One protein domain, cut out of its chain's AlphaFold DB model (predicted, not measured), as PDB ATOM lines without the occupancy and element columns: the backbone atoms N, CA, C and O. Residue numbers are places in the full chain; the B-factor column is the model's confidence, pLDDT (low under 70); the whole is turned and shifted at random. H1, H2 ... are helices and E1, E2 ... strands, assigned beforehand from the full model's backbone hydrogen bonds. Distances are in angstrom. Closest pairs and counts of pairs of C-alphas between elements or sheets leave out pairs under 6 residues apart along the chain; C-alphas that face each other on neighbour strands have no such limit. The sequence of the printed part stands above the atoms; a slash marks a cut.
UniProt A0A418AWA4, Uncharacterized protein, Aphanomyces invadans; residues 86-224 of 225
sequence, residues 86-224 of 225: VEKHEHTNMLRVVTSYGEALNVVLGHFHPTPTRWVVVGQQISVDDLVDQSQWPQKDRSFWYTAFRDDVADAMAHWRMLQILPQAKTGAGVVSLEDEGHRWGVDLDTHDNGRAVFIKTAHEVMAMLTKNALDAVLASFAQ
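What this domain is: This is residues 86 to 224 of the 225 residues of an uncharacterized protein of Aphanomyces invadans (UniProt A0A418AWA4). A twisted wall of six strands, E1 to E6, has one long helix, H2, crossing one face slantwise over its E5 and E6 side. The short helix H1 lies off the sheet, near residues 195 to 199 of H2. The printed part has 139 residues; along it the antiparallel strands E1 E2 E3 E4 E5 E6, in sheet order, precede H1 and H2, a mixed class in two layers, with H2 on one face. The whole is flat, 52 by 41 by 20 A, and only just loose, close to compact, with a radius of gyration of the C-alphas of 17.5 A.

How they stand to each other: Edge strand E1, residues 86 to 89, forms a hairpin with E2, residues 92 to 98; N 89 and O 92, 2.8 A apart, are within hydrogen-bond range. E3, residues 104 to 115, E4, residues 118 to 125, E5, residues 143 to 150, and edge strand E6, residues 158 to 165, continue the meander, each strand the antiparallel neighbour of the one before. Further pairs within range are N 95 and O 107, 2.8 A, N 110 and O 122, 2.8 A, N 121 and O 146, 2.9 A, and N 147 and O 161, 2.9 A. H2, residues 195 to 222, is on the sheet at a height of 9.0 A, over E5 and E6, at 39 degrees to E6 on the local plane; the closest C-alphas of E6 and H2, Trp 160 and Leu 215, are 7.0 A apart. H1, residues 178 to 184, is not on the sheet. H1 and residues 195 to 199 of H2 only just touch, with 3 pairs of C-alphas within 8 A, closest at Gly 182 and Phe 199, 6.4 A. In H1 and H2 every O i to N i+4 pair is within hydrogen-bond range.

Where its parts are: E1 begins at C-alpha 86 (94.790, -5.061, -52.548). E3 is 32.8 A long and H2 40.6 A, ending at C-alpha 222 (77.158, -4.356, -32.024).

The domain as a whole: The C-alphas farthest apart, Ala 154 and Ala 173, are 54.8 A apart. The printed part has no cut. The links E4 to E5 and E6 to H1 are long. Mean pLDDT of the printed part is 82.5; residues 154 to 157 and 217 to 224 are among those under 70.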
ATOM      1  N   VAL A  86      94.296  -4.778 -51.192       63.41
ATOM      2  CA  VAL A  86      94.790  -5.061 -52.548       63.41
ATOM      3  C   VAL A  86      93.840  -6.041 -53.230       63.41
ATOM      4  O   VAL A  86      93.475  -5.848 -54.385       63.41
ATOM      5  N   GLU A  87      93.368  -7.048 -52.488       71.69
ATOM      6  CA  GLU A  87      92.519  -8.123 -52.999       71.69
ATOM      7  C   GLU A  87      91.522  -8.580 -51.929       71.69
ATOM      8  O   GLU A  87      91.864  -8.708 -50.750       71.69
ATOM      9  N   LYS A  88      90.277  -8.833 -52.341       77.00
ATOM     10  CA  LYS A  88      89.216  -9.388 -51.494       77.00
ATOM     11  C   LYS A  88      88.592 -10.588 -52.193       77.00
ATOM     12  O   LYS A  88      88.161 -10.479 -53.339       77.00
ATOM     13  N   HIS A  89      88.500 -11.701 -51.480       80.44
ATOM     14  CA  HIS A  89      87.842 -12.915 -51.936       80.44
ATOM     15  C   HIS A  89      87.043 -13.529 -50.785       80.44
ATOM     16  O   HIS A  89      87.620 -14.059 -49.842       80.44
ATOM     17  N   GLU A  90      85.714 -13.429 -50.851       85.56
ATOM     18  CA  GLU A  90      84.797 -13.927 -49.816       85.56
ATOM     19  C   GLU A  90      85.178 -13.447 -48.398       85.56
ATOM     20  O   GLU A  90      85.124 -12.249 -48.103       85.56
ATOM     21  N   HIS A  91      85.576 -14.387 -47.536       81.00
ATOM     22  CA  HIS A  91      86.001 -14.204 -46.151       81.00
ATOM     23  C   HIS A  91      87.490 -13.878 -46.013       81.00
ATOM     24  O   HIS A  91      88.007 -13.814 -44.899       81.00
ATOM     25  N   THR A  92      88.203 -13.670 -47.117       85.19
ATOM     26  CA  THR A  92      89.641 -13.424 -47.131       85.19
ATOM     27  C   THR A  92      89.960 -12.070 -47.751       85.19
ATOM     28  O   THR A  92      89.457 -11.723 -48.815       85.19
ATOM     29  N   ASN A  93      90.814 -11.297 -47.084       84.00
ATOM     30  CA  ASN A  93      91.307 -10.013 -47.568       84.00
ATOM     31  C   ASN A  93      92.836  -9.992 -47.502       84.00
ATOM     32  O   ASN A  93      93.413 -10.421 -46.506       84.00
ATOM     33  N   MET A  94      93.483  -9.439 -48.521       84.44
ATOM     34  CA  MET A  94      94.908  -9.128 -48.491       84.44
ATOM     35  C   MET A  94      95.107  -7.699 -47.985       84.44
ATOM     36  O   MET A  94      94.681  -6.739 -48.634       84.44
ATOM     37  N   LEU A  95      95.793  -7.574 -46.850       83.06
ATOM     38  CA  LEU A  95      96.229  -6.314 -46.270       83.06
ATOM     39  C   LEU A  95      97.685  -6.035 -46.632       83.06
ATOM     40  O   LEU A  95      98.579  -6.736 -46.158       83.06
ATOM     41  N   ARG A  96      97.933  -4.966 -47.390       84.31
ATOM     42  CA  ARG A  96      99.292  -4.519 -47.705       84.31
ATOM     43  C   ARG A  96      99.477  -3.060 -47.327       84.31
ATOM     44  O   ARG A  96      98.798  -2.197 -47.868       84.31
ATOM     45  N   VAL A  97     100.378  -2.783 -46.389       82.00
ATOM     46  CA  VAL A  97     100.627  -1.417 -45.909       82.00
ATOM     47  C   VAL A  97     102.004  -1.308 -45.273       82.00
ATOM     48  O   VAL A  97     102.471  -2.242 -44.631       82.00
ATOM     49  N   VAL A  98     102.651  -0.153 -45.409       83.44
ATOM     50  CA  VAL A  98     103.790   0.200 -44.557       83.44
ATOM     51  C   VAL A  98     103.244   1.011 -43.391       83.44
ATOM     52  O   VAL A  98     102.643   2.068 -43.579       83.44
ATOM     53  N   THR A  99     103.399   0.483 -42.182       77.62
ATOM     54  CA  THR A  99     102.981   1.157 -40.950       77.62
ATOM     55  C   THR A  99     103.795   2.430 -40.730       77.62
ATOM     56  O   THR A  99     104.895   2.588 -41.259       77.62
ATOM     57  N   SER A 100     103.310   3.319 -39.870       68.19
ATOM     58  CA  SER A 100     104.095   4.476 -39.410       68.19
ATOM     59  C   SER A 100     105.444   4.150 -38.814       68.19
ATOM     60  O   SER A 100     106.350   4.970 -38.907       68.19
ATOM     61  N   TYR A 101     105.585   2.984 -38.188       73.50
ATOM     62  CA  TYR A 101     106.857   2.542 -37.622       73.50
ATOM     63  C   TYR A 101     107.856   2.104 -38.707       73.50
ATOM     64  O   TYR A 101     108.924   1.568 -38.404       73.50
ATOM     65  N   GLY A 102     107.509   2.306 -39.982       79.50
ATOM     66  CA  GLY A 102     108.313   1.916 -41.129       79.50
ATOM     67  C   GLY A 102     108.361   0.405 -41.325       79.50
ATOM     68  O   GLY A 102     109.285  -0.078 -41.968       79.50
ATOM     69  N   GLU A 103     107.411  -0.337 -40.748       86.19
ATOM     70  CA  GLU A 103     107.307  -1.789 -40.890       86.19
ATOM     71  C   GLU A 103     106.329  -2.151 -42.011       86.19
ATOM     72  O   GLU A 103     105.200  -1.653 -42.017       86.19
ATOM     73  N   ALA A 104     106.733  -3.039 -42.919       87.81
ATOM     74  CA  ALA A 104     105.867  -3.551 -43.970       87.81
ATOM     75  C   ALA A 104     104.980  -4.700 -43.464       87.81
ATOM     76  O   ALA A 104     105.438  -5.722 -42.946       87.81
ATOM     77  N   LEU A 105     103.677  -4.531 -43.658       87.62
ATOM     78  CA  LEU A 105     102.648  -5.540 -43.465       87.62
ATOM     79  C   LEU A 105     102.208  -6.051 -44.833       87.62
ATOM     80  O   LEU A 105     101.833  -5.270 -45.707       87.62
ATOM     81  N   ASN A 106     102.234  -7.368 -44.991       90.44
ATOM     82  CA  ASN A 106     101.661  -8.082 -46.122       90.44
ATOM     83  C   ASN A 106     100.927  -9.283 -45.537       90.44
ATOM     84  O   ASN A 106     101.509 -10.348 -45.353       90.44
ATOM     85  N   VAL A 107      99.694  -9.070 -45.089       89.88
ATOM     86  CA  VAL A 107      98.954 -10.018 -44.258       89.88
ATOM     87  C   VAL A 107      97.723 -10.499 -45.004       89.88
ATOM     88  O   VAL A 107      96.892  -9.697 -45.418       89.88
ATOM     89  N   VAL A 108      97.554 -11.814 -45.091       90.69
ATOM     90  CA  VAL A 108      96.278 -12.412 -45.486       90.69
ATOM     91  C   VAL A 108      95.400 -12.516 -44.250       90.69
ATOM     92  O   VAL A 108      95.799 -13.107 -43.246       90.69
ATOM     93  N   LEU A 109      94.208 -11.937 -44.324       89.56
ATOM     94  CA  LEU A 109      93.228 -11.886 -43.249       89.56
ATOM     95  C   LEU A 109      92.025 -12.753 -43.592       89.56
ATOM     96  O   LEU A 109      91.356 -12.498 -44.586       89.56
ATOM     97  N   GLY A 110      91.700 -13.716 -42.739       86.31
ATOM     98  CA  GLY A 110      90.404 -14.387 -42.727       86.31
ATOM     99  C   GLY A 110      89.464 -13.700 -41.737       86.31
ATOM    100  O   GLY A 110      89.856 -13.471 -40.595       86.31
ATOM    101  N   HIS A 111      88.238 -13.382 -42.142       85.75
ATOM    102  CA  HIS A 111      87.200 -12.819 -41.278       85.75
ATOM    103  C   HIS A 111      85.927 -13.660 -41.370       85.75
ATOM    104  O   HIS A 111      85.346 -13.840 -42.438       85.75
ATOM    105  N   PHE A 112      85.492 -14.182 -40.227       85.50
ATOM    106  CA  PHE A 112      84.390 -15.128 -40.129       85.50
ATOM    107  C   PHE A 112      83.383 -14.668 -39.080       85.50
ATOM    108  O   PHE A 112      83.758 -14.186 -38.008       85.50
ATOM    109  N   HIS A 113      82.105 -14.926 -39.350       84.44
ATOM    110  CA  HIS A 113      81.006 -14.716 -38.407       84.44
ATOM    111  C   HIS A 113      80.257 -16.040 -38.202       84.44
ATOM    112  O   HIS A 113      79.188 -16.224 -38.780       84.44
ATOM    113  N   PRO A 114      80.826 -17.013 -37.454       84.31
ATOM    114  CA  PRO A 114      80.202 -18.329 -37.292       84.31
ATOM    115  C   PRO A 114      78.801 -18.269 -36.672       84.31
ATOM    116  O   PRO A 114      77.975 -19.136 -36.939       84.31
ATOM    117  N   THR A 115      78.542 -17.256 -35.841       85.06
ATOM    118  CA  THR A 115      77.222 -16.936 -35.286       85.06
ATOM    119  C   THR A 115      77.032 -15.413 -35.279       85.06
ATOM    120  O   THR A 115      78.024 -14.681 -35.340       85.06
ATOM    121  N   PRO A 116      75.796 -14.896 -35.141       81.19
ATOM    122  CA  PRO A 116      75.557 -13.453 -35.003       81.19
ATOM    123  C   PRO A 116      76.310 -12.820 -33.822       81.19
ATOM    124  O   PRO A 116      76.700 -11.656 -33.867       81.19
ATOM    125  N   THR A 117      76.555 -13.609 -32.776       80.75
ATOM    126  CA  THR A 117      77.214 -13.189 -31.539       80.75
ATOM    127  C   THR A 117      78.706 -13.498 -31.500       80.75
ATOM    128  O   THR A 117      79.340 -13.161 -30.505       80.75
ATOM    129  N   ARG A 118      79.298 -14.111 -32.540       84.00
ATOM    130  CA  ARG A 118      80.714 -14.520 -32.553       84.00
ATOM    131  C   ARG A 118      81.420 -14.145 -33.847       84.00
ATOM    132  O   ARG A 118      81.027 -14.543 -34.936       84.00
ATOM    133  N   TRP A 119      82.527 -13.432 -33.693       84.44
ATOM    134  CA  TRP A 119      83.370 -12.921 -34.763       84.44
ATOM    135  C   TRP A 119      84.775 -13.488 -34.591       84.44
ATOM    136  O   TRP A 119      85.320 -13.495 -33.485       84.44
ATOM    137  N   VAL A 120      85.366 -13.980 -35.673       86.12
ATOM    138  CA  VAL A 120      86.718 -14.543 -35.679       86.12
ATOM    139  C   VAL A 120      87.521 -13.869 -36.777       86.12
ATOM    140  O   VAL A 120      87.094 -13.845 -37.927       86.12
ATOM    141  N   VAL A 121      88.692 -13.348 -36.422       87.31
ATOM    142  CA  VAL A 121      89.655 -12.803 -37.379       87.31
ATOM    143  C   VAL A 121      90.967 -13.548 -37.215       87.31
ATOM    144  O   VAL A 121      91.491 -13.655 -36.109       87.31
ATOM    145  N   VAL A 122      91.499 -14.057 -38.316       90.75
ATOM    146  CA  VAL A 122      92.802 -14.721 -38.363       90.75
ATOM    147  C   VAL A 122      93.688 -14.001 -39.359       90.75
ATOM    148  O   VAL A 122      93.200 -13.514 -40.375       90.75
ATOM    149  N   GLY A 123      94.978 -13.920 -39.071       91.44
ATOM    150  CA  GLY A 123      95.937 -13.248 -39.933       91.44
ATOM    151  C   GLY A 123      97.244 -14.012 -40.021       91.44
ATOM    152  O   GLY A 123      97.729 -14.518 -39.009       91.44
ATOM    153  N   GLN A 124      97.819 -14.057 -41.218       94.56
ATOM    154  CA  GLN A 124      99.143 -14.615 -41.477       94.56
ATOM    155  C   GLN A 124      99.921 -13.679 -42.400       94.56
ATOM    156  O   GLN A 124      99.424 -13.297 -43.460       94.56
ATOM    157  N   GLN A 125     101.141 -13.312 -42.009       93.00
ATOM    158  CA  GLN A 125     102.044 -12.567 -42.883       93.00
ATOM    159  C   GLN A 125     102.555 -13.458 -44.018       93.00
ATOM    160  O   GLN A 125     102.963 -14.601 -43.789       93.00
ATOM    161  N   ILE A 126     102.593 -12.886 -45.215       91.44
ATOM    162  CA  ILE A 126     103.371 -13.336 -46.361       91.44
ATOM    163  C   ILE A 126     104.748 -12.670 -46.284       91.44
ATOM    164  O   ILE A 126     104.878 -11.462 -46.481       91.44
ATOM    165  N   SER A 127     105.778 -13.456 -45.982       85.38
ATOM    166  CA  SER A 127     107.149 -12.947 -45.819       85.38
ATOM    167  C   SER A 127     107.924 -12.847 -47.137       85.38
ATOM    168  O   SER A 127     108.945 -12.172 -47.195       85.38
ATOM    169  N   VAL A 128     107.465 -13.543 -48.182       85.94
ATOM    170  CA  VAL A 128     108.047 -13.522 -49.528       85.94
ATOM    171  C   VAL A 128     106.899 -13.446 -50.526       85.94
ATOM    172  O   VAL A 128     106.050 -14.333 -50.552       85.94
ATOM    173  N   ASP A 129     106.861 -12.366 -51.298       85.69
ATOM    174  CA  ASP A 129     105.835 -12.086 -52.298       85.69
ATOM    175  C   ASP A 129     106.540 -11.619 -53.574       85.69
ATOM    176  O   ASP A 129     107.123 -10.536 -53.601       85.69
ATOM    177  N   ASP A 130     106.509 -12.441 -54.622       86.44
ATOM    178  CA  ASP A 130     107.216 -12.160 -55.878       86.44
ATOM    179  C   ASP A 130     106.662 -10.923 -56.608       86.44
ATOM    180  O   ASP A 130     107.310 -10.379 -57.502       86.44
ATOM    181  N   LEU A 131     105.464 -10.458 -56.233       81.69
ATOM    182  CA  LEU A 131     104.822  -9.285 -56.822       81.69
ATOM    183  C   LEU A 131     105.192  -7.983 -56.107       81.69
ATOM    184  O   LEU A 131     104.848  -6.905 -56.601       81.69
ATOM    185  N   VAL A 132     105.855  -8.052 -54.947       77.81
ATOM    186  CA  VAL A 132     106.187  -6.867 -54.151       77.81
ATOM    187  C   VAL A 132     107.572  -6.958 -53.557       77.81
ATOM    188  O   VAL A 132     107.841  -7.739 -52.648       77.81
ATOM    189  N   ASP A 133     108.419  -6.021 -53.964       82.12
ATOM    190  CA  ASP A 133     109.662  -5.793 -53.255       82.12
ATOM    191  C   ASP A 133     109.396  -5.034 -51.949       82.12
ATOM    192  O   ASP A 133     109.148  -3.826 -51.935       82.12
ATOM    193  N   GLN A 134     109.427  -5.769 -50.841       79.31
ATOM    194  CA  GLN A 134     109.376  -5.213 -49.493       79.31
ATOM    195  C   GLN A 134     110.712  -5.330 -48.748       79.31
ATOM    196  O   GLN A 134     110.762  -5.090 -47.544       79.31
ATOM    197  N   SER A 135     111.797  -5.674 -49.448       80.25
ATOM    198  CA  SER A 135     113.102  -5.977 -48.845       80.25
ATOM    199  C   SER A 135     113.706  -4.812 -48.049       80.25
ATOM    200  O   SER A 135     114.466  -5.036 -47.103       80.25
ATOM    201  N   GLN A 136     113.337  -3.578 -48.408       82.62
ATOM    202  CA  GLN A 136     113.807  -2.343 -47.778       82.62
ATOM    203  C   GLN A 136     113.139  -2.019 -46.432       82.62
ATOM    204  O   GLN A 136     113.678  -1.226 -45.658       82.62
ATOM    205  N   TRP A 137     111.982  -2.612 -46.129       87.94
ATOM    206  CA  TRP A 137     111.274  -2.382 -44.869       87.94
ATOM    207  C   TRP A 137     111.409  -3.601 -43.960       87.94
ATOM    208  O   TRP A 137     111.326  -4.733 -44.437       87.94
ATOM    209  N   PRO A 138     111.562  -3.417 -42.638       91.56
ATOM    210  CA  PRO A 138     111.443  -4.534 -41.729       91.56
ATOM    211  C   PRO A 138     110.067  -5.176 -41.816       91.56
ATOM    212  O   PRO A 138     109.057  -4.505 -42.037       91.56
ATOM    213  N   GLN A 139     110.049  -6.474 -41.574       91.69
ATOM    214  CA  GLN A 139     108.858  -7.297 -41.495       91.69
ATOM    215  C   GLN A 139     108.947  -8.218 -40.289       91.69
ATOM    216  O   GLN A 139     110.031  -8.512 -39.787       91.69
ATOM    217  N   LYS A 140     107.806  -8.752 -39.877       91.31
ATOM    218  CA  LYS A 140     107.716  -9.818 -38.882       91.31
ATOM    219  C   LYS A 140     106.914 -10.966 -39.456       91.31
ATOM    220  O   LYS A 140     105.882 -10.724 -40.078       91.31
ATOM    221  N   ASP A 141     107.321 -12.197 -39.159       91.56
ATOM    222  CA  ASP A 141     106.559 -13.415 -39.475       91.56
ATOM    223  C   ASP A 141     105.365 -13.560 -38.519       91.56
ATOM    224  O   ASP A 141     105.267 -14.490 -37.719       91.56
ATOM    225  N   ARG A 142     104.489 -12.554 -38.535       91.56
ATOM    226  CA  ARG A 142     103.376 -12.436 -37.605       91.56
ATOM    227  C   ARG A 142     102.253 -13.389 -37.977       91.56
ATOM    228  O   ARG A 142     101.911 -13.557 -39.149       91.56
ATOM    229  N   SER A 143     101.620 -13.918 -36.945       94.00
ATOM    230  CA  SER A 143     100.342 -14.600 -37.058       94.00
ATOM    231  C   SER A 143      99.462 -14.228 -35.882       94.00
ATOM    232  O   SER A 143      99.944 -13.932 -34.783       94.00
ATOM    233  N   PHE A 144      98.159 -14.172 -36.111       90.62
ATOM    234  CA  PHE A 144      97.227 -13.859 -35.043       90.62
ATOM    235  C   PHE A 144      95.875 -14.523 -35.233       90.62
ATOM    236  O   PHE A 144      95.430 -14.793 -36.347       90.62
ATOM    237  N   TRP A 145      95.227 -14.764 -34.102       93.56
ATOM    238  CA  TRP A 145      93.887 -15.298 -33.989       93.56
ATOM    239  C   TRP A 145      93.132 -14.492 -32.945       93.56
ATOM    240  O   TRP A 145      93.403 -14.575 -31.743       93.56
ATOM    241  N   TYR A 146      92.163 -13.717 -33.407       88.44
ATOM    242  CA  TYR A 146      91.303 -12.893 -32.575       88.44
ATOM    243  C   TYR A 146      89.886 -13.444 -32.610       88.44
ATOM    244  O   TYR A 146      89.382 -13.887 -33.643       88.44
ATOM    245  N   THR A 147      89.226 -13.460 -31.462       88.00
ATOM    246  CA  THR A 147      87.829 -13.872 -31.364       88.00
ATOM    247  C   THR A 147      87.095 -12.922 -30.440       88.00
ATOM    248  O   THR A 147      87.457 -12.805 -29.272       88.00
ATOM    249  N   ALA A 148      86.053 -12.284 -30.961       84.75
ATOM    250  CA  ALA A 148      85.101 -11.510 -30.182       84.75
ATOM    251  C   ALA A 148      83.798 -12.297 -30.075       84.75
ATOM    252  O   ALA A 148      83.339 -12.858 -31.071       84.75
ATOM    253  N   PHE A 149      83.202 -12.363 -28.892       85.44
ATOM    254  CA  PHE A 149      81.887 -12.970 -28.736       85.44
ATOM    255  C   PHE A 149      81.088 -12.348 -27.597       85.44
ATOM    256  O   PHE A 149      81.663 -11.789 -26.667       85.44
ATOM    257  N   ARG A 150      79.763 -12.445 -27.677       83.19
ATOM    258  CA  ARG A 150      78.845 -12.142 -26.575       83.19
ATOM    259  C   ARG A 150      78.182 -13.435 -26.128       83.19
ATOM    260  O   ARG A 150      77.826 -14.250 -26.975       83.19
ATOM    261  N   ASP A 151      78.029 -13.605 -24.822       79.31
ATOM    262  CA  ASP A 151      77.214 -14.695 -24.291       79.31
ATOM    263  C   ASP A 151      75.723 -14.393 -24.526       79.31
ATOM    264  O   ASP A 151      75.306 -13.237 -24.552       79.31
ATOM    265  N   ASP A 152      74.901 -15.430 -24.684       71.75
ATOM    266  CA  ASP A 152      73.464 -15.290 -24.982       71.75
ATOM    267  C   ASP A 152      72.613 -14.930 -23.739       71.75
ATOM    268  O   ASP A 152      71.387 -15.047 -23.741       71.75
ATOM    269  N   VAL A 153      73.250 -14.505 -22.644       72.50
ATOM    270  CA  VAL A 153      72.581 -14.151 -21.385       72.50
ATOM    271  C   VAL A 153      72.199 -12.668 -21.405       72.50
ATOM    272  O   VAL A 153      72.985 -11.818 -21.824       72.50
ATOM    273  N   ALA A 154      70.989 -12.338 -20.944       53.50
ATOM    274  CA  ALA A 154      70.577 -10.949 -20.758       53.50
ATOM    275  C   ALA A 154      71.594 -10.243 -19.841       53.50
ATOM    276  O   ALA A 154      71.820 -10.708 -18.727       53.50
ATOM    277  N   ASP A 155      72.200  -9.156 -20.333       61.03
ATOM    278  CA  ASP A 155      73.309  -8.400 -19.712       61.03
ATOM    279  C   ASP A 155      74.743  -8.935 -19.961       61.03
ATOM    280  O   ASP A 155      75.697  -8.564 -19.278       61.03
ATOM    281  N   ALA A 156      74.935  -9.791 -20.973       63.88
ATOM    282  CA  ALA A 156      76.241 -10.377 -21.273       63.88
ATOM    283  C   ALA A 156      77.319  -9.357 -21.686       63.88
ATOM    284  O   ALA A 156      77.192  -8.628 -22.680       63.88
ATOM    285  N   MET A 157      78.440  -9.416 -20.958       69.81
ATOM    286  CA  MET A 157      79.714  -8.807 -21.331       69.81
ATOM    287  C   MET A 157      80.195  -9.339 -22.687       69.81
ATOM    288  O   MET A 157      80.089 -10.529 -22.986       69.81
ATOM    289  N   ALA A 158      80.789  -8.465 -23.501       78.69
ATOM    290  CA  ALA A 158      81.563  -8.918 -24.649       78.69
ATOM    291  C   ALA A 158      82.910  -9.479 -24.177       78.69
ATOM    292  O   ALA A 158      83.619  -8.865 -23.377       78.69
ATOM    293  N   HIS A 159      83.275 -10.632 -24.717       82.25
ATOM    294  CA  HIS A 159      84.555 -11.277 -24.503       82.25
ATOM    295  C   HIS A 159      85.444 -11.099 -25.728       82.25
ATOM    296  O   HIS A 159      85.009 -11.278 -26.866       82.25
ATOM    297  N   TRP A 160      86.720 -10.810 -25.483       83.94
ATOM    298  CA  TRP A 160      87.758 -10.755 -26.504       83.94
ATOM    299  C   TRP A 160      88.874 -11.732 -26.147       83.94
ATOM    300  O   TRP A 160      89.441 -11.672 -25.056       83.94
ATOM    301  N   ARG A 161      89.195 -12.645 -27.063       87.31
ATOM    302  CA  ARG A 161      90.329 -13.566 -26.950       87.31
ATOM    303  C   ARG A 161      91.338 -13.239 -28.030       87.31
ATOM    304  O   ARG A 161      90.986 -13.146 -29.204       87.31
ATOM    305  N   MET A 162      92.588 -13.096 -27.612       85.88
ATOM    306  CA  MET A 162      93.701 -12.751 -28.477       85.88
ATOM    307  C   MET A 162      94.802 -13.798 -28.338       85.88
ATOM    308  O   MET A 162      95.325 -14.007 -27.247       85.88
ATOM    309  N   LEU A 163      95.171 -14.418 -29.453       89.38
ATOM    310  CA  LEU A 163      96.442 -15.107 -29.615       89.38
ATOM    311  C   LEU A 163      97.219 -14.376 -30.703       89.38
ATOM    312  O   LEU A 163      96.703 -14.164 -31.798       89.38
ATOM    313  N   GLN A 164      98.453 -13.990 -30.409       86.69
ATOM    314  CA  GLN A 164      99.310 -13.317 -31.371       86.69
ATOM    315  C   GLN A 164     100.743 -13.790 -31.217       86.69
ATOM    316  O   GLN A 164     101.284 -13.832 -30.115       86.69
ATOM    317  N   ILE A 165     101.347 -14.118 -32.350       89.31
ATOM    318  CA  ILE A 165     102.756 -14.441 -32.479       89.31
ATOM    319  C   ILE A 165     103.385 -13.277 -33.230       89.31
ATOM    320  O   ILE A 165     103.043 -12.998 -34.379       89.31
ATOM    321  N   LEU A 166     104.268 -12.558 -32.543       86.81
ATOM    322  CA  LEU A 166     104.946 -11.382 -33.069       86.81
ATOM    323  C   LEU A 166     106.455 -11.551 -32.841       86.81
ATOM    324  O   LEU A 166     106.958 -11.137 -31.797       86.81
ATOM    325  N   PRO A 167     107.168 -12.228 -33.759       87.94
ATOM    326  CA  PRO A 167     108.609 -12.403 -33.640       87.94
ATOM    327  C   PRO A 167     109.347 -11.080 -33.876       87.94
ATOM    328  O   PRO A 167     108.754 -10.092 -34.313       87.94
ATOM    329  N   GLN A 168     110.649 -11.076 -33.593       87.94
ATOM    330  CA  GLN A 168     111.541  -9.944 -33.850       87.94
ATOM    331  C   GLN A 168     111.512  -9.544 -35.328       87.94
ATOM    332  O   GLN A 168     111.356 -10.396 -36.212       87.94
ATOM    333  N   ALA A 169     111.641  -8.245 -35.598       90.88
ATOM    334  CA  ALA A 169     111.647  -7.762 -36.972       90.88
ATOM    335  C   ALA A 169     112.870  -8.280 -37.749       90.88
ATOM    336  O   ALA A 169     113.945  -8.492 -37.191       90.88
ATOM    337  N   LYS A 170     112.721  -8.458 -39.062       91.44
ATOM    338  CA  LYS A 170     113.793  -8.836 -39.988       91.44
ATOM    339  C   LYS A 170     113.728  -8.012 -41.268       91.44
ATOM    340  O   LYS A 170     112.660  -7.562 -41.666       91.44
ATOM    341  N   THR A 171     114.872  -7.834 -41.908       88.94
ATOM    342  CA  THR A 171     115.040  -7.207 -43.228       88.94
ATOM    343  C   THR A 171     115.749  -8.185 -44.165       88.94
ATOM    344  O   THR A 171     116.153  -9.269 -43.733       88.94
ATOM    345  N   GLY A 172     115.984  -7.796 -45.424       83.50
ATOM    346  CA  GLY A 172     116.852  -8.565 -46.326       83.50
ATOM    347  C   GLY A 172     118.277  -8.789 -45.787       83.50
ATOM    348  O   GLY A 172     118.931  -9.749 -46.183       83.50
ATOM    349  N   ALA A 173     118.742  -7.956 -44.847       86.31
ATOM    350  CA  ALA A 173     120.051  -8.086 -44.205       86.31
ATOM    351  C   ALA A 173     120.064  -9.038 -42.989       86.31
ATOM    352  O   ALA A 173     121.133  -9.332 -42.458       86.31
ATOM    353  N   GLY A 174     118.900  -9.523 -42.541       89.06
ATOM    354  CA  GLY A 174     118.761 -10.389 -41.369       89.06
ATOM    355  C   GLY A 174     117.865  -9.804 -40.277       89.06
ATOM    356  O   GLY A 174     117.078  -8.884 -40.511       89.06
ATOM    357  N   VAL A 175     117.955 -10.383 -39.078       92.06
ATOM    358  CA  VAL A 175     117.172  -9.973 -37.901       92.06
ATOM    359  C   VAL A 175     117.600  -8.571 -37.449       92.06
ATOM    360  O   VAL A 175     118.790  -8.291 -37.339       92.06
ATOM    361  N   VAL A 176     116.629  -7.692 -37.200       91.50
ATOM    362  CA  VAL A 176     116.830  -6.329 -36.678       91.50
ATOM    363  C   VAL A 176     117.180  -6.422 -35.201       91.50
ATOM    364  O   VAL A 176     116.511  -7.163 -34.491       91.50
ATOM    365  N   SER A 177     118.190  -5.693 -34.721       91.38
ATOM    366  CA  SER A 177     118.568  -5.714 -33.301       91.38
ATOM    367  C   SER A 177     117.419  -5.247 -32.392       91.38
ATOM    368  O   SER A 177     116.499  -4.554 -32.833       91.38
ATOM    369  N   LEU A 178     117.441  -5.649 -31.118       89.31
ATOM    370  CA  LEU A 178     116.390  -5.249 -30.178       89.31
ATOM    371  C   LEU A 178     116.441  -3.738 -29.923       89.31
ATOM    372  O   LEU A 178     115.403  -3.104 -29.765       89.31
ATOM    373  N   GLU A 179     117.645  -3.177 -29.927       89.62
ATOM    374  CA  GLU A 179     117.954  -1.762 -29.779       89.62
ATOM    375  C   GLU A 179     117.354  -0.960 -30.937       89.62
ATOM    376  O   GLU A 179     116.598  -0.016 -30.704       89.62
ATOM    377  N   ASP A 180     117.599  -1.373 -32.183       89.12
ATOM    378  CA  ASP A 180     117.021  -0.726 -33.365       89.12
ATOM    379  C   ASP A 180     115.493  -0.839 -33.385       89.12
ATOM    380  O   ASP A 180     114.789   0.089 -33.795       89.12
ATOM    381  N   GLU A 181     114.956  -1.983 -32.950       87.06
ATOM    382  CA  GLU A 181     113.514  -2.167 -32.843       87.06
ATOM    383  C   GLU A 181     112.914  -1.276 -31.745       87.06
ATOM    384  O   GLU A 181     111.907  -0.612 -31.988       87.06
ATOM    385  N   GLY A 182     113.563  -1.168 -30.585       86.56
ATOM    386  CA  GLY A 182     113.186  -0.242 -29.518       86.56
ATOM    387  C   GLY A 182     113.138   1.206 -30.002       86.56
ATOM    388  O   GLY A 182     112.113   1.875 -29.839       86.56
ATOM    389  N   HIS A 183     114.180   1.662 -30.700       86.00
ATOM    390  CA  HIS A 183     114.238   3.014 -31.264       86.00
ATOM    391  C   HIS A 183     113.080   3.295 -32.230       86.00
ATOM    392  O   HIS A 183     112.471   4.365 -32.171       86.00
ATOM    393  N   ARG A 184     112.703   2.324 -33.074       81.31
ATOM    394  CA  ARG A 184     111.535   2.444 -33.973       81.31
ATOM    395  C   ARG A 184     110.216   2.584 -33.217       81.31
ATOM    396  O   ARG A 184     109.288   3.213 -33.719       81.31
ATOM    397  N   TRP A 185     110.135   2.019 -32.019       80.81
ATOM    398  CA  TRP A 185     108.976   2.128 -31.134       80.81
ATOM    399  C   TRP A 185     109.026   3.397 -30.267       80.81
ATOM    400  O   TRP A 185     108.125   3.627 -29.458       80.81
ATOM    401  N   GLY A 186     110.051   4.240 -30.440       83.88
ATOM    402  CA  GLY A 186     110.272   5.440 -29.635       83.88
ATOM    403  C   GLY A 186     110.761   5.137 -28.219       83.88
ATOM    404  O   GLY A 186     110.564   5.958 -27.323       83.88
ATOM    405  N   VAL A 187     111.358   3.960 -28.009       85.56
ATOM    406  CA  VAL A 187     111.923   3.523 -26.731       85.56
ATOM    407  C   VAL A 187     113.440   3.468 -26.857       85.56
ATOM    408  O   VAL A 187     113.984   2.638 -27.578       85.56
ATOM    409  N   ASP A 188     114.122   4.335 -26.122       87.69
ATOM    410  CA  ASP A 188     115.575   4.279 -25.994       87.69
ATOM    411  C   ASP A 188     115.945   3.165 -25.000       87.69
ATOM    412  O   ASP A 188     115.712   3.283 -23.793       87.69
ATOM    413  N   LEU A 189     116.468   2.051 -25.515       87.75
ATOM    414  CA  LEU A 189     116.880   0.912 -24.693       87.75
ATOM    415  C   LEU A 189     118.278   1.088 -24.090       87.75
ATOM    416  O   LEU A 189     118.548   0.473 -23.058       87.75
ATOM    417  N   ASP A 190     119.119   1.949 -24.668       84.88
ATOM    418  CA  ASP A 190     120.504   2.174 -24.233       84.88
ATOM    419  C   ASP A 190     120.567   2.917 -22.892       84.88
ATOM    420  O   ASP A 190     121.530   2.809 -22.136       84.88
ATOM    421  N   THR A 191     119.499   3.641 -22.556       85.06
ATOM    422  CA  THR A 191     119.337   4.333 -21.267       85.06
ATOM    423  C   THR A 191     118.927   3.424 -20.104       85.06
ATOM    424  O   THR A 191     118.754   3.910 -18.983       85.06
ATOM    425  N   HIS A 192     118.764   2.116 -20.334       80.75
ATOM    426  CA  HIS A 192     118.243   1.181 -19.342       80.75
ATOM    427  C   HIS A 192     119.172  -0.019 -19.128       80.75
ATOM    428  O   HIS A 192     119.447  -0.777 -20.053       80.75
ATOM    429  N   ASP A 193     119.514  -0.302 -17.864       83.00
ATOM    430  CA  ASP A 193     120.317  -1.477 -17.470       83.00
ATOM    431  C   ASP A 193     119.701  -2.821 -17.920       83.00
ATOM    432  O   ASP A 193     120.383  -3.841 -18.010       83.00
ATOM    433  N   ASN A 194     118.389  -2.841 -18.192       87.88
ATOM    434  CA  ASN A 194     117.660  -4.006 -18.687       87.88
ATOM    435  C   ASN A 194     116.693  -3.624 -19.821       87.88
ATOM    436  O   ASN A 194     115.471  -3.736 -19.684       87.88
ATOM    437  N   GLY A 195     117.249  -3.179 -20.952       85.69
ATOM    438  CA  GLY A 195     116.486  -2.802 -22.149       85.69
ATOM    439  C   GLY A 195     115.481  -3.870 -22.606       85.69
ATOM    440  O   GLY A 195     114.349  -3.553 -22.964       85.69
ATOM    441  N   ARG A 196     115.808  -5.164 -22.474       87.25
ATOM    442  CA  ARG A 196     114.878  -6.254 -22.821       87.25
ATOM    443  C   ARG A 196     113.598  -6.242 -21.986       87.25
ATOM    444  O   ARG A 196     112.512  -6.419 -22.537       87.25
ATOM    445  N   ALA A 197     113.701  -6.052 -20.671       88.44
ATOM    446  CA  ALA A 197     112.523  -5.981 -19.807       88.44
ATOM    447  C   ALA A 197     111.657  -4.757 -20.135       88.44
ATOM    448  O   ALA A 197     110.428  -4.857 -20.133       88.44
ATOM    449  N   VAL A 198     112.292  -3.628 -20.462       88.38
ATOM    450  CA  VAL A 198     111.605  -2.401 -20.886       88.38
ATOM    451  C   VAL A 198     110.857  -2.635 -22.193       88.38
ATOM    452  O   VAL A 198     109.660  -2.375 -22.249       88.38
ATOM    453  N   PHE A 199     111.513  -3.220 -23.196       86.12
ATOM    454  CA  PHE A 199     110.890  -3.532 -24.480       86.12
ATOM    455  C   PHE A 199     109.673  -4.454 -24.322       86.12
ATOM    456  O   PHE A 199     108.600  -4.158 -24.843       86.12
ATOM    457  N   ILE A 200     109.797  -5.537 -23.541       85.94
ATOM    458  CA  ILE A 200     108.680  -6.460 -23.265       85.94
ATOM    459  C   ILE A 200     107.522  -5.730 -22.576       85.94
ATOM    460  O   ILE A 200     106.359  -5.932 -22.930       85.94
ATOM    461  N   LYS A 201     107.822  -4.869 -21.598       87.31
ATOM    462  CA  LYS A 201     106.802  -4.082 -20.901       87.31
ATOM    463  C   LYS A 201     106.084  -3.133 -21.861       87.31
ATOM    464  O   LYS A 201     104.856  -3.137 -21.893       87.31
ATOM    465  N   THR A 202     106.824  -2.372 -22.666       84.75
ATOM    466  CA  THR A 202     106.235  -1.466 -23.659       84.75
ATOM    467  C   THR A 202     105.410  -2.231 -24.690       84.75
ATOM    468  O   THR A 202     104.310  -1.800 -25.028       84.75
ATOM    469  N   ALA A 203     105.873  -3.403 -25.132       81.19
ATOM    470  CA  ALA A 203     105.106  -4.266 -26.019       81.19
ATOM    471  C   ALA A 203     103.763  -4.676 -25.410       81.19
ATOM    472  O   ALA A 203     102.731  -4.540 -26.067       81.19
ATOM    473  N   HIS A 204     103.736  -5.086 -24.141       82.69
ATOM    474  CA  HIS A 204     102.480  -5.379 -23.451       82.69
ATOM    475  C   HIS A 204     101.558  -4.156 -23.339       82.69
ATOM    476  O   HIS A 204     100.355  -4.289 -23.548       82.69
ATOM    477  N   GLU A 205     102.094  -2.969 -23.045       83.44
ATOM    478  CA  GLU A 205     101.306  -1.731 -22.937       83.44
ATOM    479  C   GLU A 205     100.674  -1.329 -24.277       83.44
ATOM    480  O   GLU A 205      99.478  -1.022 -24.336       83.44
ATOM    481  N   VAL A 206     101.443  -1.388 -25.368       77.81
ATOM    482  CA  VAL A 206     100.950  -1.125 -26.729       77.81
ATOM    483  C   VAL A 206      99.873  -2.140 -27.107       77.81
ATOM    484  O   VAL A 206      98.799  -1.756 -27.574       77.81
ATOM    485  N   MET A 207     100.107  -3.428 -26.848       76.12
ATOM    486  CA  MET A 207      99.135  -4.479 -27.148       76.12
ATOM    487  C   MET A 207      97.848  -4.342 -26.330       76.12
ATOM    488  O   MET A 207      96.756  -4.527 -26.874       76.12
ATOM    489  N   ALA A 208      97.938  -3.962 -25.055       77.81
ATOM    490  CA  ALA A 208      96.771  -3.694 -24.219       77.81
ATOM    491  C   ALA A 208      95.955  -2.503 -24.747       77.81
ATOM    492  O   ALA A 208      94.727  -2.582 -24.826       77.81
ATOM    493  N   MET A 209      96.625  -1.423 -25.166       78.81
ATOM    494  CA  MET A 209      95.977  -0.257 -25.777       78.81
ATOM    495  C   MET A 209      95.254  -0.628 -27.079       78.81
ATOM    496  O   MET A 209      94.082  -0.291 -27.249       78.81
ATOM    497  N   LEU A 210      95.927  -1.349 -27.982       70.38
ATOM    498  CA  LEU A 210      95.341  -1.799 -29.248       70.38
ATOM    499  C   LEU A 210      94.143  -2.723 -29.015       70.38
ATOM    500  O   LEU A 210      93.113  -2.563 -29.666       70.38
ATOM    501  N   THR A 211      94.248  -3.640 -28.050       71.12
ATOM    502  CA  THR A 211      93.152  -4.543 -27.670       71.12
ATOM    503  C   THR A 211      91.938  -3.765 -27.179       71.12
ATOM    504  O   THR A 211      90.820  -4.053 -27.596       71.12
ATOM    505  N   LYS A 212      92.149  -2.751 -26.330       76.19
ATOM    506  CA  LYS A 212      91.066  -1.894 -25.843       76.19
ATOM    507  C   LYS A 212      90.383  -1.150 -26.993       76.19
ATOM    508  O   LYS A 212      89.167  -1.224 -27.114       76.19
ATOM    509  N   ASN A 213      91.157  -0.508 -27.868       73.25
ATOM    510  CA  ASN A 213      90.607   0.226 -29.012       73.25
ATOM    511  C   ASN A 213      89.826  -0.693 -29.966       73.25
ATOM    512  O   ASN A 213      88.771  -0.312 -30.469       73.25
ATOM    513  N   ALA A 214      90.326  -1.910 -30.206       68.31
ATOM    514  CA  ALA A 214      89.639  -2.905 -31.021       68.31
ATOM    515  C   ALA A 214      88.325  -3.365 -30.370       68.31
ATOM    516  O   ALA A 214      87.304  -3.456 -31.051       68.31
ATOM    517  N   LEU A 215      88.330  -3.610 -29.056       70.56
ATOM    518  CA  LEU A 215      87.128  -3.970 -28.308       70.56
ATOM    519  C   LEU A 215      86.080  -2.853 -28.358       70.56
ATOM    520  O   LEU A 215      84.921  -3.138 -28.641       70.56
ATOM    521  N   ASP A 216      86.487  -1.600 -28.150       73.25
ATOM    522  CA  ASP A 216      85.594  -0.438 -28.219       73.25
ATOM    523  C   ASP A 216      84.953  -0.313 -29.616       73.25
ATOM    524  O   ASP A 216      83.748  -0.087 -29.732       73.25
ATOM    525  N   ALA A 217      85.726  -0.544 -30.686       67.44
ATOM    526  CA  ALA A 217      85.215  -0.543 -32.058       67.44
ATOM    527  C   ALA A 217      84.214  -1.684 -32.321       67.44
ATOM    528  O   ALA A 217      83.175  -1.470 -32.948       67.44
ATOM    529  N   VAL A 218      84.488  -2.891 -31.814       66.06
ATOM    530  CA  VAL A 218      83.568  -4.029 -31.939       66.06
ATOM    531  C   VAL A 218      82.285  -3.799 -31.142       66.06
ATOM    532  O   VAL A 218      81.193  -4.021 -31.664       66.06
ATOM    533  N   LEU A 219      82.381  -3.289 -29.914       68.62
ATOM    534  CA  LEU A 219      81.217  -2.926 -29.106       68.62
ATOM    535  C   LEU A 219      80.354  -1.864 -29.796       68.62
ATOM    536  O   LEU A 219      79.132  -2.001 -29.831       68.62
ATOM    537  N   ALA A 220      80.979  -0.852 -30.402       68.75
ATOM    538  CA  ALA A 220      80.270   0.152 -31.189       68.75
ATOM    539  C   ALA A 220      79.545  -0.460 -32.400       68.75
ATOM    540  O   ALA A 220      78.436  -0.033 -32.716       68.75
ATOM    541  N   SER A 221      80.130  -1.474 -33.050       62.56
ATOM    542  CA  SER A 221      79.491  -2.168 -34.177       62.56
ATOM    543  C   SER A 221      78.270  -2.994 -33.756       62.56
ATOM    544  O   SER A 221      77.262  -2.979 -34.456       62.56
ATOM    545  N   PHE A 222      78.308  -3.627 -32.576       62.03
ATOM    546  CA  PHE A 222      77.158  -4.356 -32.024       62.03
ATOM    547  C   PHE A 222      76.000  -3.443 -31.608       62.03
ATOM    548  O   PHE A 222      74.868  -3.905 -31.535       62.03
ATOM    549  N   ALA A 223      76.261  -2.172 -31.297       60.69
ATOM    550  CA  ALA A 223      75.211  -1.214 -30.945       60.69
ATOM    551  C   ALA A 223      74.463  -0.658 -32.172       60.69
ATOM    552  O   ALA A 223      73.420  -0.027 -32.014       60.69
ATOM    553  N   GLN A 224      75.010  -0.848 -33.377       52.69
ATOM    554  CA  GLN A 224      74.438  -0.360 -34.638       52.69
ATOM    555  C   GLN A 224      73.653  -1.438 -35.407       52.69
ATOM    556  O   GLN A 224      72.980  -1.099 -36.380       52.69
TER     557      GLN A 224